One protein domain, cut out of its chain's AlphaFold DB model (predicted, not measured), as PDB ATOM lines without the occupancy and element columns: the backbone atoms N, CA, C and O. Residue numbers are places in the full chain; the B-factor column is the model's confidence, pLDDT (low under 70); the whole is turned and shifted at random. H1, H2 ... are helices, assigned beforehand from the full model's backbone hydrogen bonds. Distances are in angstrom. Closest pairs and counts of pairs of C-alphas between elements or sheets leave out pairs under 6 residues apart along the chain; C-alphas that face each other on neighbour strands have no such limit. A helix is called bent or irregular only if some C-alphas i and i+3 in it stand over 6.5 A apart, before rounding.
ATOM      1  N   ILE A  21       7.775  27.558  -8.816       54.28
ATOM      2  CA  ILE A  21       8.511  27.264  -7.584       54.28
ATOM      3  C   ILE A  21       9.606  28.320  -7.485       54.28
ATOM      4  O   ILE A  21      10.644  28.208  -8.135       54.28
ATOM      5  N   SER A  22       9.365  29.381  -6.705       57.53
ATOM      6  CA  SER A  22      10.401  30.395  -6.554       57.53
ATOM      7  C   SER A  22      11.602  29.751  -5.881       57.53
ATOM      8  O   SER A  22      11.484  28.924  -4.976       57.53
ATOM      9  N   SER A  23      12.781  30.131  -6.338       53.81
ATOM     10  CA  SER A  23      14.060  29.650  -5.835       53.81
ATOM     11  C   SER A  23      14.136  29.776  -4.293       53.81
ATOM     12  O   SER A  23      14.588  28.869  -3.595       53.81
ATOM     13  N   GLY A  24      13.517  30.826  -3.740       60.06
ATOM     14  CA  GLY A  24      13.346  31.035  -2.300       60.06
ATOM     15  C   GLY A  24      12.559  29.949  -1.554       60.06
ATOM     16  O   GLY A  24      12.741  29.807  -0.358       60.06
ATOM     17  N   GLN A  25      11.725  29.156  -2.223       54.94
ATOM     18  CA  GLN A  25      10.914  28.101  -1.605       54.94
ATOM     19  C   GLN A  25      11.613  26.755  -1.553       54.94
ATOM     20  O   GLN A  25      11.459  26.039  -0.572       54.94
ATOM     21  N   ILE A  26      12.420  26.442  -2.569       60.97
ATOM     22  CA  ILE A  26      13.372  25.328  -2.491       60.97
ATOM     23  C   ILE A  26      14.402  25.650  -1.412       60.97
ATOM     24  O   ILE A  26      14.698  24.802  -0.580       60.97
ATOM     25  N   ALA A  27      14.886  26.897  -1.374       59.31
ATOM     26  CA  ALA A  27      15.749  27.362  -0.299       59.31
ATOM     27  C   ALA A  27      15.055  27.250   1.065       59.31
ATOM     28  O   ALA A  27      15.674  26.751   1.991       59.31
ATOM     29  N   TRP A  28      13.773  27.620   1.181       64.56
ATOM     30  CA  TRP A  28      13.000  27.453   2.416       64.56
ATOM     31  C   TRP A  28      12.891  25.981   2.820       64.56
ATOM     32  O   TRP A  28      13.206  25.644   3.953       64.56
ATOM     33  N   PHE A  29      12.530  25.082   1.902       60.56
ATOM     34  CA  PHE A  29      12.451  23.649   2.189       60.56
ATOM     35  C   PHE A  29      13.807  23.086   2.640       60.56
ATOM     36  O   PHE A  29      13.901  22.462   3.693       60.56
ATOM     37  N   VAL A  30      14.887  23.373   1.912       62.12
ATOM     38  CA  VAL A  30      16.240  22.942   2.301       62.12
ATOM     39  C   VAL A  30      16.636  23.544   3.652       62.12
ATOM     40  O   VAL A  30      17.155  22.833   4.507       62.12
ATOM     41  N   CYS A  31      16.330  24.820   3.888       65.25
ATOM     42  CA  CYS A  31      16.599  25.494   5.156       65.25
ATOM     43  C   CYS A  31      15.783  24.883   6.303       65.25
ATOM     44  O   CYS A  31      16.315  24.713   7.389       65.25
ATOM     45  N   SER A  32      14.537  24.466   6.060       64.62
ATOM     46  CA  SER A  32      13.711  23.773   7.051       64.62
ATOM     47  C   SER A  32      14.315  22.432   7.451       64.62
ATOM     48  O   SER A  32      14.407  22.136   8.638       64.62
ATOM     49  N   VAL A  33      14.822  21.661   6.486       61.38
ATOM     50  CA  VAL A  33      15.507  20.387   6.745       61.38
ATOM     51  C   VAL A  33      16.797  20.620   7.533       61.38
ATOM     52  O   VAL A  33      17.022  19.962   8.545       61.38
ATOM     53  N   VAL A  34      17.618  21.593   7.121       64.44
ATOM     54  CA  VAL A  34      18.872  21.940   7.811       64.44
ATOM     55  C   VAL A  34      18.605  22.463   9.222       64.44
ATOM     56  O   VAL A  34      19.277  22.052  10.159       64.44
ATOM     57  N   PHE A  35      17.607  23.326   9.408       65.81
ATOM     58  CA  PHE A  35      17.236  23.861  10.716       65.81
ATOM     59  C   PHE A  35      16.742  22.759  11.655       65.81
ATOM     60  O   PHE A  35      17.163  22.691  12.807       65.81
ATOM     61  N   THR A  36      15.918  21.844  11.143       63.91
ATOM     62  CA  THR A  36      15.441  20.677  11.897       63.91
ATOM     63  C   THR A  36      16.622  19.781  12.291       63.91
ATOM     64  O   THR A  36      16.728  19.366  13.443       63.91
ATOM     65  N   TYR A  37      17.582  19.567  11.385       61.00
ATOM     66  CA  TYR A  37      18.823  18.838  11.669       61.00
ATOM     67  C   TYR A  37      19.722  19.537  12.706       61.00
ATOM     68  O   TYR A  37      20.307  18.885  13.565       61.00
ATOM     69  N   MET A  38      19.807  20.867  12.689       60.97
ATOM     70  CA  MET A  38      20.552  21.624  13.701       60.97
ATOM     71  C   MET A  38      19.887  21.536  15.080       60.97
ATOM     72  O   MET A  38      20.577  21.361  16.081       60.97
ATOM     73  N   LEU A  39      18.551  21.586  15.141       64.19
ATOM     74  CA  LEU A  39      17.778  21.336  16.363       64.19
ATOM     75  C   LEU A  39      18.031  19.927  16.913       64.19
ATOM     76  O   LEU A  39      18.239  19.768  18.115       64.19
ATOM     77  N   PHE A  40      18.084  18.923  16.035       61.59
ATOM     78  CA  PHE A  40      18.449  17.554  16.400       61.59
ATOM     79  C   PHE A  40      19.832  17.478  17.047       61.59
ATOM     80  O   PHE A  40      19.975  16.917  18.133       61.59
ATOM     81  N   LEU A  41      20.841  18.085  16.416       59.81
ATOM     82  CA  LEU A  41      22.198  18.130  16.957       59.81
ATOM     83  C   LEU A  41      22.259  18.865  18.301       59.81
ATOM     84  O   LEU A  41      23.014  18.467  19.182       59.81
ATOM     85  N   LEU A  42      21.454  19.909  18.492       61.81
ATOM     86  CA  LEU A  42      21.420  20.665  19.741       61.81
ATOM     87  C   LEU A  42      20.784  19.862  20.882       61.81
ATOM     88  O   LEU A  42      21.319  19.857  21.988       61.81
ATOM     89  N   ILE A  43      19.698  19.129  20.613       62.47
ATOM     90  CA  ILE A  43      19.096  18.186  21.571       62.47
ATOM     91  C   ILE A  43      20.072  17.048  21.895       62.47
ATOM     92  O   ILE A  43      20.167  16.631  23.049       62.47
ATOM     93  N   LEU A  44      20.825  16.571  20.902       57.12
ATOM     94  CA  LEU A  44      21.879  15.576  21.092       57.12
ATOM     95  C   LEU A  44      22.964  16.108  22.034       57.12
ATOM     96  O   LEU A  44      23.273  15.461  23.028       57.12
ATOM     97  N   ILE A  45      23.476  17.316  21.795       59.00
ATOM     98  CA  ILE A  45      24.474  17.950  22.667       59.00
ATOM     99  C   ILE A  45      23.909  18.184  24.076       59.00
ATOM    100  O   ILE A  45      24.601  17.928  25.056       59.00
ATOM    101  N   ALA A  46      22.659  18.641  24.196       57.12
ATOM    102  CA  ALA A  46      22.013  18.896  25.483       57.12
ATOM    103  C   ALA A  46      21.827  17.613  26.312       57.12
ATOM    104  O   ALA A  46      22.135  17.614  27.502       57.12
ATOM    105  N   ASN A  47      21.392  16.514  25.687       51.78
ATOM    106  CA  ASN A  47      21.259  15.220  26.360       51.78
ATOM    107  C   ASN A  47      22.622  14.601  26.693       51.78
ATOM    108  O   ASN A  47      22.800  14.091  27.795       51.78
ATOM    109  N   VAL A  48      23.615  14.710  25.803       52.81
ATOM    110  CA  VAL A  48      24.996  14.276  26.082       52.81
ATOM    111  C   VAL A  48      25.601  15.052  27.255       52.81
ATOM    112  O   VAL A  48      26.332  14.477  28.047       52.81
ATOM    113  N   ARG A  49      25.249  16.328  27.449       46.81
ATOM    114  CA  ARG A  49      25.719  17.139  28.588       46.81
ATOM    115  C   ARG A  49      25.155  16.699  29.947       46.81
ATOM    116  O   ARG A  49      25.680  17.122  30.971       46.81
ATOM    117  N   SER A  50      24.086  15.900  29.954       49.72
ATOM    118  CA  SER A  50      23.536  15.281  31.170       49.72
ATOM    119  C   SER A  50      24.269  13.990  31.562       49.72
ATOM    120  O   SER A  50      24.165  13.545  32.702       49.72
ATOM    121  N   ILE A  51      25.051  13.427  30.632       52.16
ATOM    122  CA  ILE A  51      26.012  12.352  30.876       52.16
ATOM    123  C   ILE A  51      27.294  13.020  31.399       52.16
ATOM    124  O   ILE A  51      27.738  14.043  30.876       52.16
ATOM    125  N   SER A  52      27.844  12.500  32.494       47.97
ATOM    126  CA  SER A  52      28.990  13.065  33.213       47.97
ATOM    127  C   SER A  52      30.167  13.431  32.295       47.97
ATOM    128  O   SER A  52      30.517  12.687  31.381       47.97
ATOM    129  N   PHE A  53      30.818  14.563  32.590       46.81
ATOM    130  CA  PHE A  53      31.917  15.179  31.822       46.81
ATOM    131  C   PHE A  53      33.136  14.275  31.529       46.81
ATOM    132  O   PHE A  53      33.986  14.664  30.728       46.81
ATOM    133  N   GLU A  54      33.242  13.089  32.131       49.88
ATOM    134  CA  GLU A  54      34.341  12.142  31.890       49.88
ATOM    135  C   GLU A  54      34.252  11.432  30.523       49.88
ATOM    136  O   GLU A  54      35.290  11.109  29.945       49.88
ATOM    137  N   ASP A  55      33.060  11.310  29.923       51.31
ATOM    138  CA  ASP A  55      32.865  10.645  28.618       51.31
ATOM    139  C   ASP A  55      33.028  11.584  27.404       51.31
ATOM    140  O   ASP A  55      32.981  11.166  26.243       51.31
ATOM    141  N   PHE A  56      33.273  12.879  27.635       48.34
ATOM    142  CA  PHE A  56      33.269  13.907  26.584       48.34
ATOM    143  C   PHE A  56      34.466  13.836  25.616       48.34
ATOM    144  O   PHE A  56      34.485  14.535  24.601       48.34
ATOM    145  N   ARG A  57      35.472  12.986  25.888       48.41
ATOM    146  CA  ARG A  57      36.615  12.760  24.978       48.41
ATOM    147  C   ARG A  57      36.261  11.944  23.735       48.41
ATOM    148  O   ARG A  57      37.057  11.923  22.800       48.41
ATOM    149  N   PHE A  58      35.086  11.325  23.691       47.91
ATOM    150  CA  PHE A  58      34.673  10.460  22.594       47.91
ATOM    151  C   PHE A  58      33.315  10.886  22.035       47.91
ATOM    152  O   PHE A  58      32.333  10.154  22.076       47.91
ATOM    153  N   LEU A  59      33.278  12.048  21.375       52.12
ATOM    154  CA  LEU A  59      32.301  12.267  20.305       52.12
ATOM    155  C   LEU A  59      32.740  11.474  19.055       52.12
ATOM    156  O   LEU A  59      32.934  12.022  17.973       52.12
ATOM    157  N   THR A  60      33.014  10.180  19.219       58.69
ATOM    158  CA  THR A  60      33.343   9.287  18.112       58.69
ATOM    159  C   THR A  60      32.101   9.032  17.280       58.69
ATOM    160  O   THR A  60      30.974   9.007  17.777       58.69
ATOM    161  N   PHE A  61      32.335   8.767  15.995       55.75
ATOM    162  CA  PHE A  61      31.336   8.288  15.042       55.75
ATOM    163  C   PHE A  61      30.458   7.173  15.644       55.75
ATOM    164  O   PHE A  61      29.253   7.146  15.442       55.75
ATOM    165  N   GLU A  62      31.034   6.311  16.477       56.31
ATOM    166  CA  GLU A  62      30.333   5.226  17.163       56.31
ATOM    167  C   GLU A  62      29.253   5.695  18.157       56.31
ATOM    168  O   GLU A  62      28.135   5.186  18.112       56.31
ATOM    169  N   VAL A  63      29.524   6.701  19.001       61.91
ATOM    170  CA  VAL A  63      28.529   7.278  19.932       61.91
ATOM    171  C   VAL A  63      27.422   7.995  19.161       61.91
ATOM    172  O   VAL A  63      26.248   7.875  19.514       61.91
ATOM    173  N   PHE A  64      27.772   8.664  18.055       60.16
ATOM    174  CA  PHE A  64      26.796   9.240  17.130       60.16
ATOM    175  C   PHE A  64      25.863   8.162  16.566       60.16
ATOM    176  O   PHE A  64      24.648   8.318  16.656       60.16
ATOM    177  N   PHE A  65      26.393   7.039  16.071       58.41
ATOM    178  CA  PHE A  65      25.573   5.926  15.580       58.41
ATOM    179  C   PHE A  65      24.742   5.266  16.678       58.41
ATOM    180  O   PHE A  65      23.600   4.909  16.404       58.41
ATOM    181  N   LYS A  66      25.263   5.137  17.905       58.75
ATOM    182  CA  LYS A  66      24.552   4.570  19.066       58.75
ATOM    183  C   LYS A  66      23.375   5.440  19.521       58.75
ATOM    184  O   LYS A  66      22.302   4.933  19.836       58.75
ATOM    185  N   PHE A  67      23.552   6.760  19.517       59.25
ATOM    186  CA  PHE A  67      22.474   7.704  19.806       59.25
ATOM    187  C   PHE A  67      21.479   7.787  18.648       59.25
ATOM    188  O   PHE A  67      20.275   7.813  18.878       59.25
ATOM    189  N   PHE A  68      21.962   7.762  17.402       58.62
ATOM    190  CA  PHE A  68      21.108   7.689  16.219       58.62
ATOM    191  C   PHE A  68      20.251   6.425  16.257       58.62
ATOM    192  O   PHE A  68      19.046   6.513  16.073       58.62
ATOM    193  N   THR A  69      20.830   5.270  16.598       54.25
ATOM    194  CA  THR A  69      20.050   4.046  16.818       54.25
ATOM    195  C   THR A  69      19.053   4.237  17.947       54.25
ATOM    196  O   THR A  69      17.888   4.030  17.685       54.25
ATOM    197  N   CYS A  70      19.441   4.737  19.125       56.81
ATOM    198  CA  CYS A  70      18.525   4.988  20.250       56.81
ATOM    199  C   CYS A  70      17.344   5.924  19.906       56.81
ATOM    200  O   CYS A  70      16.210   5.698  20.327       56.81
ATOM    201  N   VAL A  71      17.591   6.968  19.112       55.88
ATOM    202  CA  VAL A  71      16.551   7.880  18.618       55.88
ATOM    203  C   VAL A  71      15.662   7.197  17.583       55.88
ATOM    204  O   VAL A  71      14.449   7.380  17.623       55.88
ATOM    205  N   PHE A  72      16.234   6.399  16.680       54.75
ATOM    206  CA  PHE A  72      15.460   5.594  15.736       54.75
ATOM    207  C   PHE A  72      14.663   4.494  16.442       54.75
ATOM    208  O   PHE A  72      13.570   4.190  15.982       54.75
ATOM    209  N   THR A  73      15.147   3.953  17.565       55.62
ATOM    210  CA  THR A  73      14.389   3.033  18.425       55.62
ATOM    211  C   THR A  73      13.234   3.756  19.120       55.62
ATOM    212  O   THR A  73      12.192   3.162  19.370       55.62
ATOM    213  N   ASN A  74      13.379   5.056  19.406       60.12
ATOM    214  CA  ASN A  74      12.295   5.902  19.900       60.12
ATOM    215  C   ASN A  74      11.442   6.419  18.734       60.12
ATOM    216  O   ASN A  74      11.529   7.578  18.321       60.12
ATOM    217  N   HIS A  75      10.562   5.560  18.224       62.28
ATOM    218  CA  HIS A  75       9.684   5.829  17.076       62.28
ATOM    219  C   HIS A  75       8.862   7.122  17.207       62.28
ATOM    220  O   HIS A  75       8.599   7.807  16.218       62.28
ATOM    221  N   PHE A  76       8.521   7.504  18.439       62.72
ATOM    222  CA  PHE A  76       7.859   8.767  18.763       62.72
ATOM    223  C   PHE A  76       8.714  10.002  18.431       62.72
ATOM    224  O   PHE A  76       8.200  11.008  17.943       62.72
ATOM    225  N   PHE A  77      10.031   9.928  18.631       64.06
ATOM    226  CA  PHE A  77      10.947  11.027  18.336       64.06
ATOM    227  C   PHE A  77      11.111  11.226  16.825       64.06
ATOM    228  O   PHE A  77      11.096  12.358  16.340       64.06
ATOM    229  N   LEU A  78      11.186  10.129  16.064       64.88
ATOM    230  CA  LEU A  78      11.228  10.157  14.599       64.88
ATOM    231  C   LEU A  78       9.930  10.742  14.019       64.88
ATOM    232  O   LEU A  78       9.969  11.575  13.112       64.88
ATOM    233  N   PHE A  79       8.786  10.384  14.606       65.62
ATOM    234  CA  PHE A  79       7.487  10.957  14.264       65.62
ATOM    235  C   PHE A  79       7.434  12.471  14.524       65.62
ATOM    236  O   PHE A  79       7.109  13.229  13.610       65.62
ATOM    237  N   ILE A  80       7.833  12.939  15.714       67.75
ATOM    238  CA  ILE A  80       7.908  14.380  16.030       67.75
ATOM    239  C   ILE A  80       8.817  15.114  15.040       67.75
ATOM    240  O   ILE A  80       8.474  16.196  14.564       67.75
ATOM    241  N   PHE A  81       9.956  14.522  14.687       67.75
ATOM    242  CA  PHE A  81      10.909  15.132  13.768       67.75
ATOM    243  C   PHE A  81      10.325  15.342  12.365       67.75
ATOM    244  O   PHE A  81      10.505  16.400  11.759       67.75
ATOM    245  N   MET A  82       9.566  14.363  11.868       68.56
ATOM    246  CA  MET A  82       8.838  14.490  10.605       68.56
ATOM    247  C   MET A  82       7.736  15.565  10.694       68.56
ATOM    248  O   MET A  82       7.590  16.404   9.803       68.56
ATOM    249  N   TRP A  83       7.026  15.652  11.818       69.19
ATOM    250  CA  TRP A  83       6.037  16.713  12.035       69.19
ATOM    251  C   TRP A  83       6.636  18.122  12.098       69.19
ATOM    252  O   TRP A  83       6.014  19.064  11.611       69.19
ATOM    253  N   ILE A  84       7.855  18.292  12.615       70.81
ATOM    254  CA  ILE A  84       8.541  19.595  12.618       70.81
ATOM    255  C   ILE A  84       8.800  20.078  11.184       70.81
ATOM    256  O   ILE A  84       8.538  21.240  10.877       70.81
ATOM    257  N   ILE A  85       9.229  19.196  10.275       68.69
ATOM    258  CA  ILE A  85       9.418  19.543   8.854       68.69
ATOM    259  C   ILE A  85       8.091  19.997   8.231       68.69
ATOM    260  O   ILE A  85       8.057  20.961   7.460       68.69
ATOM    261  N   PHE A  86       6.988  19.339   8.590       70.62
ATOM    262  CA  PHE A  86       5.647  19.703   8.141       70.62
ATOM    263  C   PHE A  86       5.212  21.085   8.668       70.62
ATOM    264  O   PHE A  86       4.797  21.938   7.883       70.62
ATOM    265  N   ILE A  87       5.386  21.350   9.970       69.38
ATOM    266  CA  ILE A  87       5.062  22.633  10.623       69.38
ATOM    267  C   ILE A  87       5.886  23.775  10.033       69.38
ATOM    268  O   ILE A  87       5.370  24.850   9.744       69.38
ATOM    269  N   ILE A  88       7.177  23.552   9.809       69.19
ATOM    270  CA  ILE A  88       8.039  24.583   9.251       69.19
ATOM    271  C   ILE A  88       7.600  24.944   7.820       69.19
ATOM    272  O   ILE A  88       7.578  26.117   7.444       69.19
ATOM    273  N   ASN A  89       7.178  23.956   7.029       69.88
ATOM    274  CA  ASN A  89       6.660  24.204   5.688       69.88
ATOM    275  C   ASN A  89       5.266  24.857   5.661       69.88
ATOM    276  O   ASN A  89       4.934  25.506   4.664       69.88
ATOM    277  N   PHE A  90       4.481  24.744   6.736       66.69
ATOM    278  CA  PHE A  90       3.199  25.440   6.898       66.69
ATOM    279  C   PHE A  90       3.365  26.970   6.917       66.69
ATOM    280  O   PHE A  90       2.538  27.684   6.354       66.69
ATOM    281  N   PHE A  91       4.471  27.488   7.467       67.31
ATOM    282  CA  PHE A  91       4.759  28.932   7.485       67.31
ATOM    283  C   PHE A  91       5.024  29.533   6.094       67.31
ATOM    284  O   PHE A  91       5.057  30.754   5.929       67.31
ATOM    285  N   ASN A  92       5.172  28.704   5.058       71.19
ATOM    286  CA  ASN A  92       5.224  29.171   3.681       71.19
ATOM    287  C   ASN A  92       3.797  29.395   3.153       71.19
ATOM    288  O   ASN A  92       3.144  28.455   2.704       71.19
ATOM    289  N   ILE A  93       3.341  30.654   3.140       70.12
ATOM    290  CA  ILE A  93       1.981  31.071   2.722       70.12
ATOM    291  C   ILE A  93       1.528  30.427   1.403       70.12
ATOM    292  O   ILE A  93       0.371  30.044   1.253       70.12
ATOM    293  N   LYS A  94       2.435  30.252   0.436       72.31
ATOM    294  CA  LYS A  94       2.097  29.675  -0.878       72.31
ATOM    295  C   LYS A  94       1.883  28.153  -0.857       72.31
ATOM    296  O   LYS A  94       1.411  27.601  -1.848       72.31
ATOM    297  N   ASN A  95       2.268  27.478   0.223       73.50
ATOM    298  CA  ASN A  95       2.044  26.051   0.442       73.50
ATOM    299  C   ASN A  95       0.912  25.798   1.450       73.50
ATOM    300  O   ASN A  95       0.541  24.646   1.648       73.50
ATOM    301  N   LEU A  96       0.339  26.851   2.043       80.50
ATOM    302  CA  LEU A  96      -0.683  26.755   3.082       80.50
ATOM    303  C   LEU A  96      -1.880  25.913   2.623       80.50
ATOM    304  O   LEU A  96      -2.186  24.904   3.238       80.50
ATOM    305  N   ILE A  97      -2.489  26.265   1.486       83.50
ATOM    306  CA  ILE A  97      -3.675  25.578   0.944       83.50
ATOM    307  C   ILE A  97      -3.457  24.058   0.776       83.50
ATOM    308  O   ILE A  97      -4.221  23.286   1.361       83.50
ATOM    309  N   PRO A  98      -2.443  23.580   0.019       83.75
ATOM    310  CA  PRO A  98      -2.245  22.143  -0.177       83.75
ATOM    311  C   PRO A  98      -1.832  21.410   1.107       83.75
ATOM    312  O   PRO A  98      -2.133  20.224   1.242       83.75
ATOM    313  N   ILE A  99      -1.170  22.086   2.052       82.00
ATOM    314  CA  ILE A  99      -0.810  21.512   3.356       82.00
ATOM    315  C   ILE A  99      -2.055  21.362   4.238       82.00
ATOM    316  O   ILE A  99      -2.304  20.278   4.761       82.00
ATOM    317  N   THR A 100      -2.875  22.409   4.362       82.94
ATOM    318  CA  THR A 100      -4.105  22.387   5.164       82.94
ATOM    319  C   THR A 100      -5.083  21.331   4.654       82.94
ATOM    320  O   THR A 100      -5.652  20.594   5.453       82.94
ATOM    321  N   LEU A 101      -5.237  21.192   3.334       88.00
ATOM    322  CA  LEU A 101      -6.094  20.154   2.755       88.00
ATOM    323  C   LEU A 101      -5.584  18.740   3.047       88.00
ATOM    324  O   LEU A 101      -6.379  17.884   3.419       88.00
ATOM    325  N   ASN A 102      -4.273  18.495   2.951       86.75
ATOM    326  CA  ASN A 102      -3.695  17.208   3.359       86.75
ATOM    327  C   ASN A 102      -3.934  16.908   4.842       86.75
ATOM    328  O   ASN A 102      -4.187  15.758   5.208       86.75
ATOM    329  N   TRP A 103      -3.882  17.931   5.694       81.75
ATOM    330  CA  TRP A 103      -4.142  17.784   7.121       81.75
ATOM    331  C   TRP A 103      -5.606  17.428   7.402       81.75
ATOM    332  O   TRP A 103      -5.867  16.485   8.144       81.75
ATOM    333  N   ILE A 104      -6.552  18.098   6.733       84.81
ATOM    334  CA  ILE A 104      -7.987  17.782   6.811       84.81
ATOM    335  C   ILE A 104      -8.251  16.352   6.331       84.81
ATOM    336  O   ILE A 104      -8.927  15.599   7.018       84.81
ATOM    337  N   ILE A 105      -7.687  15.947   5.189       86.31
ATOM    338  CA  ILE A 105      -7.856  14.587   4.652       86.31
ATOM    339  C   ILE A 105      -7.311  13.541   5.627       86.31
ATOM    340  O   ILE A 105      -7.969  12.534   5.885       86.31
ATOM    341  N   SER A 106      -6.136  13.797   6.202       80.88
ATOM    342  CA  SER A 106      -5.538  12.908   7.200       80.88
ATOM    343  C   SER A 106      -6.419  12.812   8.449       80.88
ATOM    344  O   SER A 106      -6.659  11.717   8.944       80.88
ATOM    345  N   TYR A 107      -6.957  13.934   8.930       76.81
ATOM    346  CA  TYR A 107      -7.891  13.964  10.057       76.81
ATOM    347  C   TYR A 107      -9.182  13.187   9.754       76.81
ATOM    348  O   TYR A 107      -9.613  12.361  10.555       76.81
ATOM    349  N   CYS A 108      -9.764  13.386   8.572       78.94
ATOM    350  CA  CYS A 108     -10.933  12.651   8.096       78.94
ATOM    351  C   CYS A 108     -10.699  11.136   8.045       78.94
ATOM    352  O   CYS A 108     -11.595  10.369   8.386       78.94
ATOM    353  N   TYR A 109      -9.508  10.701   7.634       79.50
ATOM    354  CA  TYR A 109      -9.168   9.281   7.596       79.50
ATOM    355  C   TYR A 109      -8.959   8.700   8.998       79.50
ATOM    356  O   TYR A 109      -9.551   7.683   9.340       79.50
ATOM    357  N   PHE A 110      -8.114   9.344   9.808       72.06
ATOM    358  CA  PHE A 110      -7.641   8.769  11.066       72.06
ATOM    359  C   PHE A 110      -8.580   8.985  12.251       72.06
ATOM    360  O   PHE A 110      -8.599   8.152  13.147       72.06
ATOM    361  N   VAL A 111      -9.311  10.102  12.294       73.31
ATOM    362  CA  VAL A 111     -10.158  10.465  13.446       73.31
ATOM    363  C   VAL A 111     -11.624  10.177  13.173       73.31
ATOM    364  O   VAL A 111     -12.330   9.701  14.053       73.31
ATOM    365  N   LEU A 112     -12.088  10.476  11.960       73.88
ATOM    366  CA  LEU A 112     -13.485  10.253  11.575       73.88
ATOM    367  C   LEU A 112     -13.715   8.874  10.941       73.88
ATOM    368  O   LEU A 112     -14.846   8.577  10.566       73.88
ATOM    369  N   GLU A 113     -12.656   8.069  10.790       81.00
ATOM    370  CA  GLU A 113     -12.681   6.718  10.206       81.00
ATOM    371  C   GLU A 113     -13.425   6.652   8.858       81.00
ATOM    372  O   GLU A 113     -14.085   5.665   8.519       81.00
ATOM    373  N   ILE A 114     -13.333   7.721   8.055       83.44
ATOM    374  CA  ILE A 114     -13.995   7.774   6.750       83.44
ATOM    375  C   ILE A 114     -13.388   6.713   5.829       83.44
ATOM    376  O   ILE A 114     -12.171   6.546   5.742       83.44
ATOM    377  N   ASN A 115     -14.261   6.027   5.088       87.00
ATOM    378  CA  ASN A 115     -13.878   4.963   4.169       87.00
ATOM    379  C   ASN A 115     -12.773   5.410   3.189       87.00
ATOM    380  O   ASN A 115     -12.894   6.430   2.503       87.00
ATOM    381  N   ILE A 116     -11.721   4.593   3.074       83.38
ATOM    382  CA  ILE A 116     -10.560   4.845   2.213       83.38
ATOM    383  C   ILE A 116     -10.930   5.094   0.744       83.38
ATOM    384  O   ILE A 116     -10.317   5.943   0.098       83.38
ATOM    385  N   TYR A 117     -11.960   4.422   0.215       86.38
ATOM    386  CA  TYR A 117     -12.404   4.620  -1.168       86.38
ATOM    387  C   TYR A 117     -12.960   6.027  -1.387       86.38
ATOM    388  O   TYR A 117     -12.688   6.648  -2.413       86.38
ATOM    389  N   PHE A 118     -13.684   6.563  -0.402       84.62
ATOM    390  CA  PHE A 118     -14.202   7.927  -0.459       84.62
ATOM    391  C   PHE A 118     -13.063   8.952  -0.436       84.62
ATOM    392  O   PHE A 118     -13.052   9.888  -1.235       84.62
ATOM    393  N   ILE A 119     -12.057   8.739   0.419       86.88
ATOM    394  CA  ILE A 119     -10.879   9.612   0.486       86.88
ATOM    395  C   ILE A 119     -10.067   9.569  -0.807       86.88
ATOM    396  O   ILE A 119      -9.640  10.616  -1.288       86.88
ATOM    397  N   LEU A 120      -9.893   8.396  -1.415       86.50
ATOM    398  CA  LEU A 120      -9.214   8.274  -2.705       86.50
ATOM    399  C   LEU A 120      -9.941   9.051  -3.807       86.50
ATOM    400  O   LEU A 120      -9.298   9.796  -4.545       86.50
ATOM    401  N   ILE A 121     -11.270   8.935  -3.887       90.00
ATOM    402  CA  ILE A 121     -12.081   9.698  -4.847       90.00
ATOM    403  C   ILE A 121     -11.916  11.206  -4.610       90.00
ATOM    404  O   ILE A 121     -11.683  11.953  -5.563       90.00
ATOM    405  N   LEU A 122     -11.963  11.654  -3.351       90.44
ATOM    406  CA  LEU A 122     -11.751  13.055  -2.985       90.44
ATOM    407  C   LEU A 122     -10.350  13.547  -3.383       90.44
ATOM    408  O   LEU A 122     -10.221  14.614  -3.982       90.44
ATOM    409  N   CYS A 123      -9.301  12.768  -3.108       89.38
ATOM    410  CA  CYS A 123      -7.926  13.090  -3.494       89.38
ATOM    411  C   CYS A 123      -7.772  13.206  -5.015       89.38
ATOM    412  O   CYS A 123      -7.127  14.141  -5.490       89.38
ATOM    413  N   ILE A 124      -8.378  12.295  -5.785       91.44
ATOM    414  CA  ILE A 124      -8.359  12.341  -7.254       91.44
ATOM    415  C   ILE A 124      -9.080  13.598  -7.750       91.44
ATOM    416  O   ILE A 124      -8.529  14.326  -8.577       91.44
ATOM    417  N   ALA A 125     -10.264  13.902  -7.213       91.94
ATOM    418  CA  ALA A 125     -11.014  15.103  -7.568       91.94
ATOM    419  C   ALA A 125     -10.209  16.383  -7.281       91.94
ATOM    420  O   ALA A 125     -10.094  17.250  -8.148       91.94
ATOM    421  N   LEU A 126      -9.571  16.473  -6.108       91.25
ATOM    422  CA  LEU A 126      -8.688  17.589  -5.753       91.25
ATOM    423  C   LEU A 126      -7.474  17.689  -6.682       91.25
ATOM    424  O   LEU A 126      -7.097  18.792  -7.075       91.25
ATOM    425  N   CYS A 127      -6.886  16.560  -7.090       91.00
ATOM    426  CA  CYS A 127      -5.792  16.552  -8.059       91.00
ATOM    427  C   CYS A 127      -6.232  17.111  -9.418       91.00
ATOM    428  O   CYS A 127      -5.506  17.908 -10.010       91.00
ATOM    429  N   VAL A 128      -7.428  16.751  -9.895       90.81
ATOM    430  CA  VAL A 128      -7.995  17.299 -11.137       90.81
ATOM    431  C   VAL A 128      -8.216  18.808 -11.004       90.81
ATOM    432  O   VAL A 128      -7.776  19.571 -11.862       90.81
ATOM    433  N   VAL A 129      -8.818  19.264  -9.903       90.88
ATOM    434  CA  VAL A 129      -9.031  20.698  -9.637       90.88
ATOM    435  C   VAL A 129      -7.702  21.462  -9.610       90.88
ATOM    436  O   VAL A 129      -7.561  22.493 -10.270       90.88
ATOM    437  N   PHE A 130      -6.688  20.947  -8.914       88.25
ATOM    438  CA  PHE A 130      -5.368  21.577  -8.870       88.25
ATOM    439  C   PHE A 130      -4.628  21.548 -10.201       88.25
ATOM    440  O   PHE A 130      -3.887  22.488 -10.490       88.25
ATOM    441  N   TYR A 131      -4.836  20.516 -11.018       86.69
ATOM    442  CA  TYR A 131      -4.270  20.453 -12.360       86.69
ATOM    443  C   TYR A 131      -4.730  21.641 -13.216       86.69
ATOM    444  O   TYR A 131      -3.902  22.248 -13.899       86.69
ATOM    445  N   PHE A 132      -6.013  22.010 -13.125       86.19
ATOM    446  CA  PHE A 132      -6.579  23.141 -13.864       86.19
ATOM    447  C   PHE A 132      -6.285  24.504 -13.233       86.19
ATOM    448  O   PHE A 132      -6.048  25.461 -13.964       86.19
ATOM    449  N   LEU A 133      -6.265  24.609 -11.900       83.19
ATOM    450  CA  LEU A 133      -5.988  25.880 -11.222       83.19
ATOM    451  C   LEU A 133      -4.517  26.284 -11.340       83.19
ATOM    452  O   LEU A 133      -4.188  27.371 -11.808       83.19
ATOM    453  N   GLN A 134      -3.614  25.424 -10.866       80.94
ATOM    454  CA  GLN A 134      -2.187  25.716 -10.829       80.94
ATOM    455  C   GLN A 134      -1.404  24.420 -10.599       80.94
ATOM    456  O   GLN A 134      -1.384  23.890  -9.487       80.94
ATOM    457  N   LYS A 135      -0.652  23.962 -11.612       76.88
ATOM    458  CA  LYS A 135       0.173  22.732 -11.551       76.88
ATOM    459  C   LYS A 135       1.065  22.649 -10.305       76.88
ATOM    460  O   LYS A 135       1.338  21.577  -9.785       76.88
ATOM    461  N   ARG A 136       1.493  23.800  -9.792       76.50
ATOM    462  CA  ARG A 136       2.234  23.927  -8.535       76.50
ATOM    463  C   ARG A 136       1.475  23.352  -7.329       76.50
ATOM    464  O   ARG A 136       2.066  22.578  -6.585       76.50
ATOM    465  N   LEU A 137       0.207  23.730  -7.133       78.88
ATOM    466  CA  LEU A 137      -0.620  23.260  -6.012       78.88
ATOM    467  C   LEU A 137      -0.758  21.740  -6.046       78.88
ATOM    468  O   LEU A 137      -0.648  21.103  -5.005       78.88
ATOM    469  N   LEU A 138      -0.886  21.173  -7.248       82.44
ATOM    470  CA  LEU A 138      -0.920  19.732  -7.469       82.44
ATOM    471  C   LEU A 138       0.368  19.057  -6.984       82.44
ATOM    472  O   LEU A 138       0.302  18.136  -6.175       82.44
ATOM    473  N   TYR A 139       1.540  19.519  -7.433       80.88
ATOM    474  CA  TYR A 139       2.813  18.914  -7.022       80.88
ATOM    475  C   TYR A 139       3.051  19.038  -5.518       80.88
ATOM    476  O   TYR A 139       3.507  18.089  -4.887       80.88
ATOM    477  N   THR A 140       2.726  20.194  -4.936       81.94
ATOM    478  CA  THR A 140       2.841  20.408  -3.492       81.94
ATOM    479  C   THR A 140       1.890  19.483  -2.730       81.94
ATOM    480  O   THR A 140       2.323  18.805  -1.806       81.94
ATOM    481  N   PHE A 141       0.627  19.382  -3.153       85.56
ATOM    482  CA  PHE A 141      -0.361  18.494  -2.543       85.56
ATOM    483  C   PHE A 141       0.064  17.023  -2.600       85.56
ATOM    484  O   PHE A 141       0.061  16.361  -1.568       85.56
ATOM    485  N   LEU A 142       0.486  16.535  -3.771       84.94
ATOM    486  CA  LEU A 142       0.939  15.154  -3.956       84.94
ATOM    487  C   LEU A 142       2.175  14.837  -3.113       84.94
ATOM    488  O   LEU A 142       2.239  13.777  -2.496       84.94
ATOM    489  N   PHE A 143       3.142  15.757  -3.059       84.06
ATOM    490  CA  PHE A 143       4.340  15.574  -2.245       84.06
ATOM    491  C   PHE A 143       3.992  15.432  -0.759       84.06
ATOM    492  O   PHE A 143       4.466  14.499  -0.115       84.06
ATOM    493  N   TYR A 144       3.128  16.304  -0.224       82.44
ATOM    494  CA  TYR A 144       2.698  16.212   1.175       82.44
ATOM    495  C   TYR A 144       1.810  15.002   1.451       82.44
ATOM    496  O   TYR A 144       1.924  14.419   2.523       82.44
ATOM    497  N   PHE A 145       0.977  14.587   0.498       84.12
ATOM    498  CA  PHE A 145       0.174  13.377   0.639       84.12
ATOM    499  C   PHE A 145       1.071  12.143   0.789       84.12
ATOM    500  O   PHE A 145       0.953  11.396   1.758       84.12
ATOM    501  N   VAL A 146       2.038  11.978  -0.121       83.56
ATOM    502  CA  VAL A 146       3.026  10.890  -0.054       83.56
ATOM    503  C   VAL A 146       3.850  10.981   1.227       83.56
ATOM    504  O   VAL A 146       4.069   9.965   1.882       83.56
ATOM    505  N   TYR A 147       4.270  12.186   1.616       82.00
ATOM    506  CA  TYR A 147       4.998  12.417   2.859       82.00
ATOM    507  C   TYR A 147       4.211  11.937   4.085       82.00
ATOM    508  O   TYR A 147       4.741  11.162   4.871       82.00
ATOM    509  N   MET A 148       2.940  12.328   4.213       77.75
ATOM    510  CA  MET A 148       2.078  11.934   5.332       77.75
ATOM    511  C   MET A 148       1.857  10.420   5.381       77.75
ATOM    512  O   MET A 148       1.965   9.819   6.449       77.75
ATOM    513  N   VAL A 149       1.610   9.789   4.226       79.50
ATOM    514  CA  VAL A 149       1.467   8.330   4.128       79.50
ATOM    515  C   VAL A 149       2.758   7.630   4.552       79.50
ATOM    516  O   VAL A 149       2.705   6.681   5.332       79.50
ATOM    517  N   LEU A 150       3.920   8.104   4.093       77.56
ATOM    518  CA  LEU A 150       5.220   7.549   4.474       77.56
ATOM    519  C   LEU A 150       5.497   7.725   5.967       77.56
ATOM    520  O   LEU A 150       5.871   6.757   6.619       77.56
ATOM    521  N   THR A 151       5.286   8.921   6.520       76.81
ATOM    522  CA  THR A 151       5.462   9.194   7.953       76.81
ATOM    523  C   THR A 151       4.583   8.282   8.798       76.81
ATOM    524  O   THR A 151       5.068   7.684   9.755       76.81
ATOM    525  N   TYR A 152       3.312   8.124   8.427       74.19
ATOM    526  CA  TYR A 152       2.403   7.236   9.140       74.19
ATOM    527  C   TYR A 152       2.805   5.764   9.008       74.19
ATOM    528  O   TYR A 152       2.830   5.041   9.999       74.19
ATOM    529  N   THR A 153       3.172   5.321   7.804       73.62
ATOM    530  CA  THR A 153       3.602   3.937   7.561       73.62
ATOM    531  C   THR A 153       4.865   3.611   8.351       73.62
ATOM    532  O   THR A 153       4.932   2.568   8.988       73.62
ATOM    533  N   LEU A 154       5.848   4.516   8.366       70.88
ATOM    534  CA  LEU A 154       7.067   4.372   9.162       70.88
ATOM    535  C   LEU A 154       6.764   4.338  10.660       70.88
ATOM    536  O   LEU A 154       7.314   3.502  11.371       70.88
ATOM    537  N   PHE A 155       5.864   5.200  11.134       72.25
ATOM    538  CA  PHE A 155       5.429   5.200  12.528       72.25
ATOM    539  C   PHE A 155       4.741   3.884  12.915       72.25
ATOM    540  O   PHE A 155       5.068   3.291  13.941       72.25
ATOM    541  N   TYR A 156       3.844   3.381  12.066       71.19
ATOM    542  CA  TYR A 156       3.164   2.105  12.273       71.19
ATOM    543  C   TYR A 156       4.135   0.918  12.240       71.19
ATOM    544  O   TYR A 156       4.098   0.079  13.136       71.19
ATOM    545  N   LEU A 157       5.046   0.870  11.260       66.50
ATOM    546  CA  LEU A 157       6.085  -0.163  11.157       66.50
ATOM    547  C   LEU A 157       7.058  -0.139  12.341       66.50
ATOM    548  O   LEU A 157       7.545  -1.195  12.739       66.50
ATOM    549  N   GLY A 158       7.304   1.034  12.930       63.19
ATOM    550  CA  GLY A 158       8.031   1.151  14.193       63.19
ATOM    551  C   GLY A 158       7.297   0.485  15.365       63.19
ATOM    552  O   GLY A 158       7.915   0.006  16.299       63.19
ATOM    553  N   GLY A 159       5.975   0.349  15.327       64.12
ATOM    554  CA  GLY A 159       5.183  -0.134  16.469       64.12
ATOM    555  C   GLY A 159       4.239   0.922  17.039       64.12
ATOM    556  O   GLY A 159       3.621   0.706  18.078       64.12
TER     557      GLY A 159
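Overview. This is residues 21 to 159 of the 163 residues of an uncharacterized protein of Campylobacter cuniculorum DSM 23162 = LMG 24588 (UniProt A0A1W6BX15). A flat, loose array of helices: H4, H5, H6 and H7 make an up-and-down bundle, and at its H4 side H1, H3 and H4 form a triangle. Residues 49 to 55, of which 53 to 55 belong to H2, stick out at the far end. The 139 printed residues hold seven named helices, H1 to H7, and no named strand: all helix. The radius of gyration of the C-alphas is 18.8 A; the spans are 61, 37 and 19 A.

Along the chain. H1, residues 23 to 48, begins at C-alpha 23 (14.060, 29.650, -5.835) and is 37.1 A long. H2, residues 53 to 57, is irregular, with C-alphas 54 and 57 7.3 A apart. H3 is residues 61 to 73 and H4 residues 75 to 90. H5, residues 93 to 110, is irregular too: C-alphas 94 and 97 are 7.3 A apart. H6 is residues 116 to 133. H7, residues 135 to 158, is 34.5 A long and ends at C-alpha 158 (8.031, 1.151, 14.193).

Arrangement. H1, with residues 28 to 36 alone, touches H4, the hub, opposite ways at a shallow tilt of 34 degrees, only just short of steep; their closest C-alphas, Ser 32 and Ile 88, are 6.1 A apart. H2 touches no helix. H3 and H4 only just touch, only at the corner, with 3 pairs of C-alphas within 8 A. H5 touches H7 the same way at a steep tilt of 42 degrees, closest at C-alphas Pro 98 and Phe 141, 4.7 A. H6 and H7 form a helical hairpin, closest at C-alphas Phe 130 and Leu 138, 5.0 A. Every O i to N i+4 pair is within hydrogen-bond range in H1, H3, H4, H6 and H7, against 12 of 14 in H5 and 0 of 1 in H2, where O i to N i+3 gives 0 of 2.

Size, cuts and confidence. The C-alphas of Glu 54 and Phe 132 are farthest apart, 62.4 A. The printed part has no cut, and the six links are tight. Mean pLDDT of the printed part is 70.2, with residues 21 to 83 among those under 70.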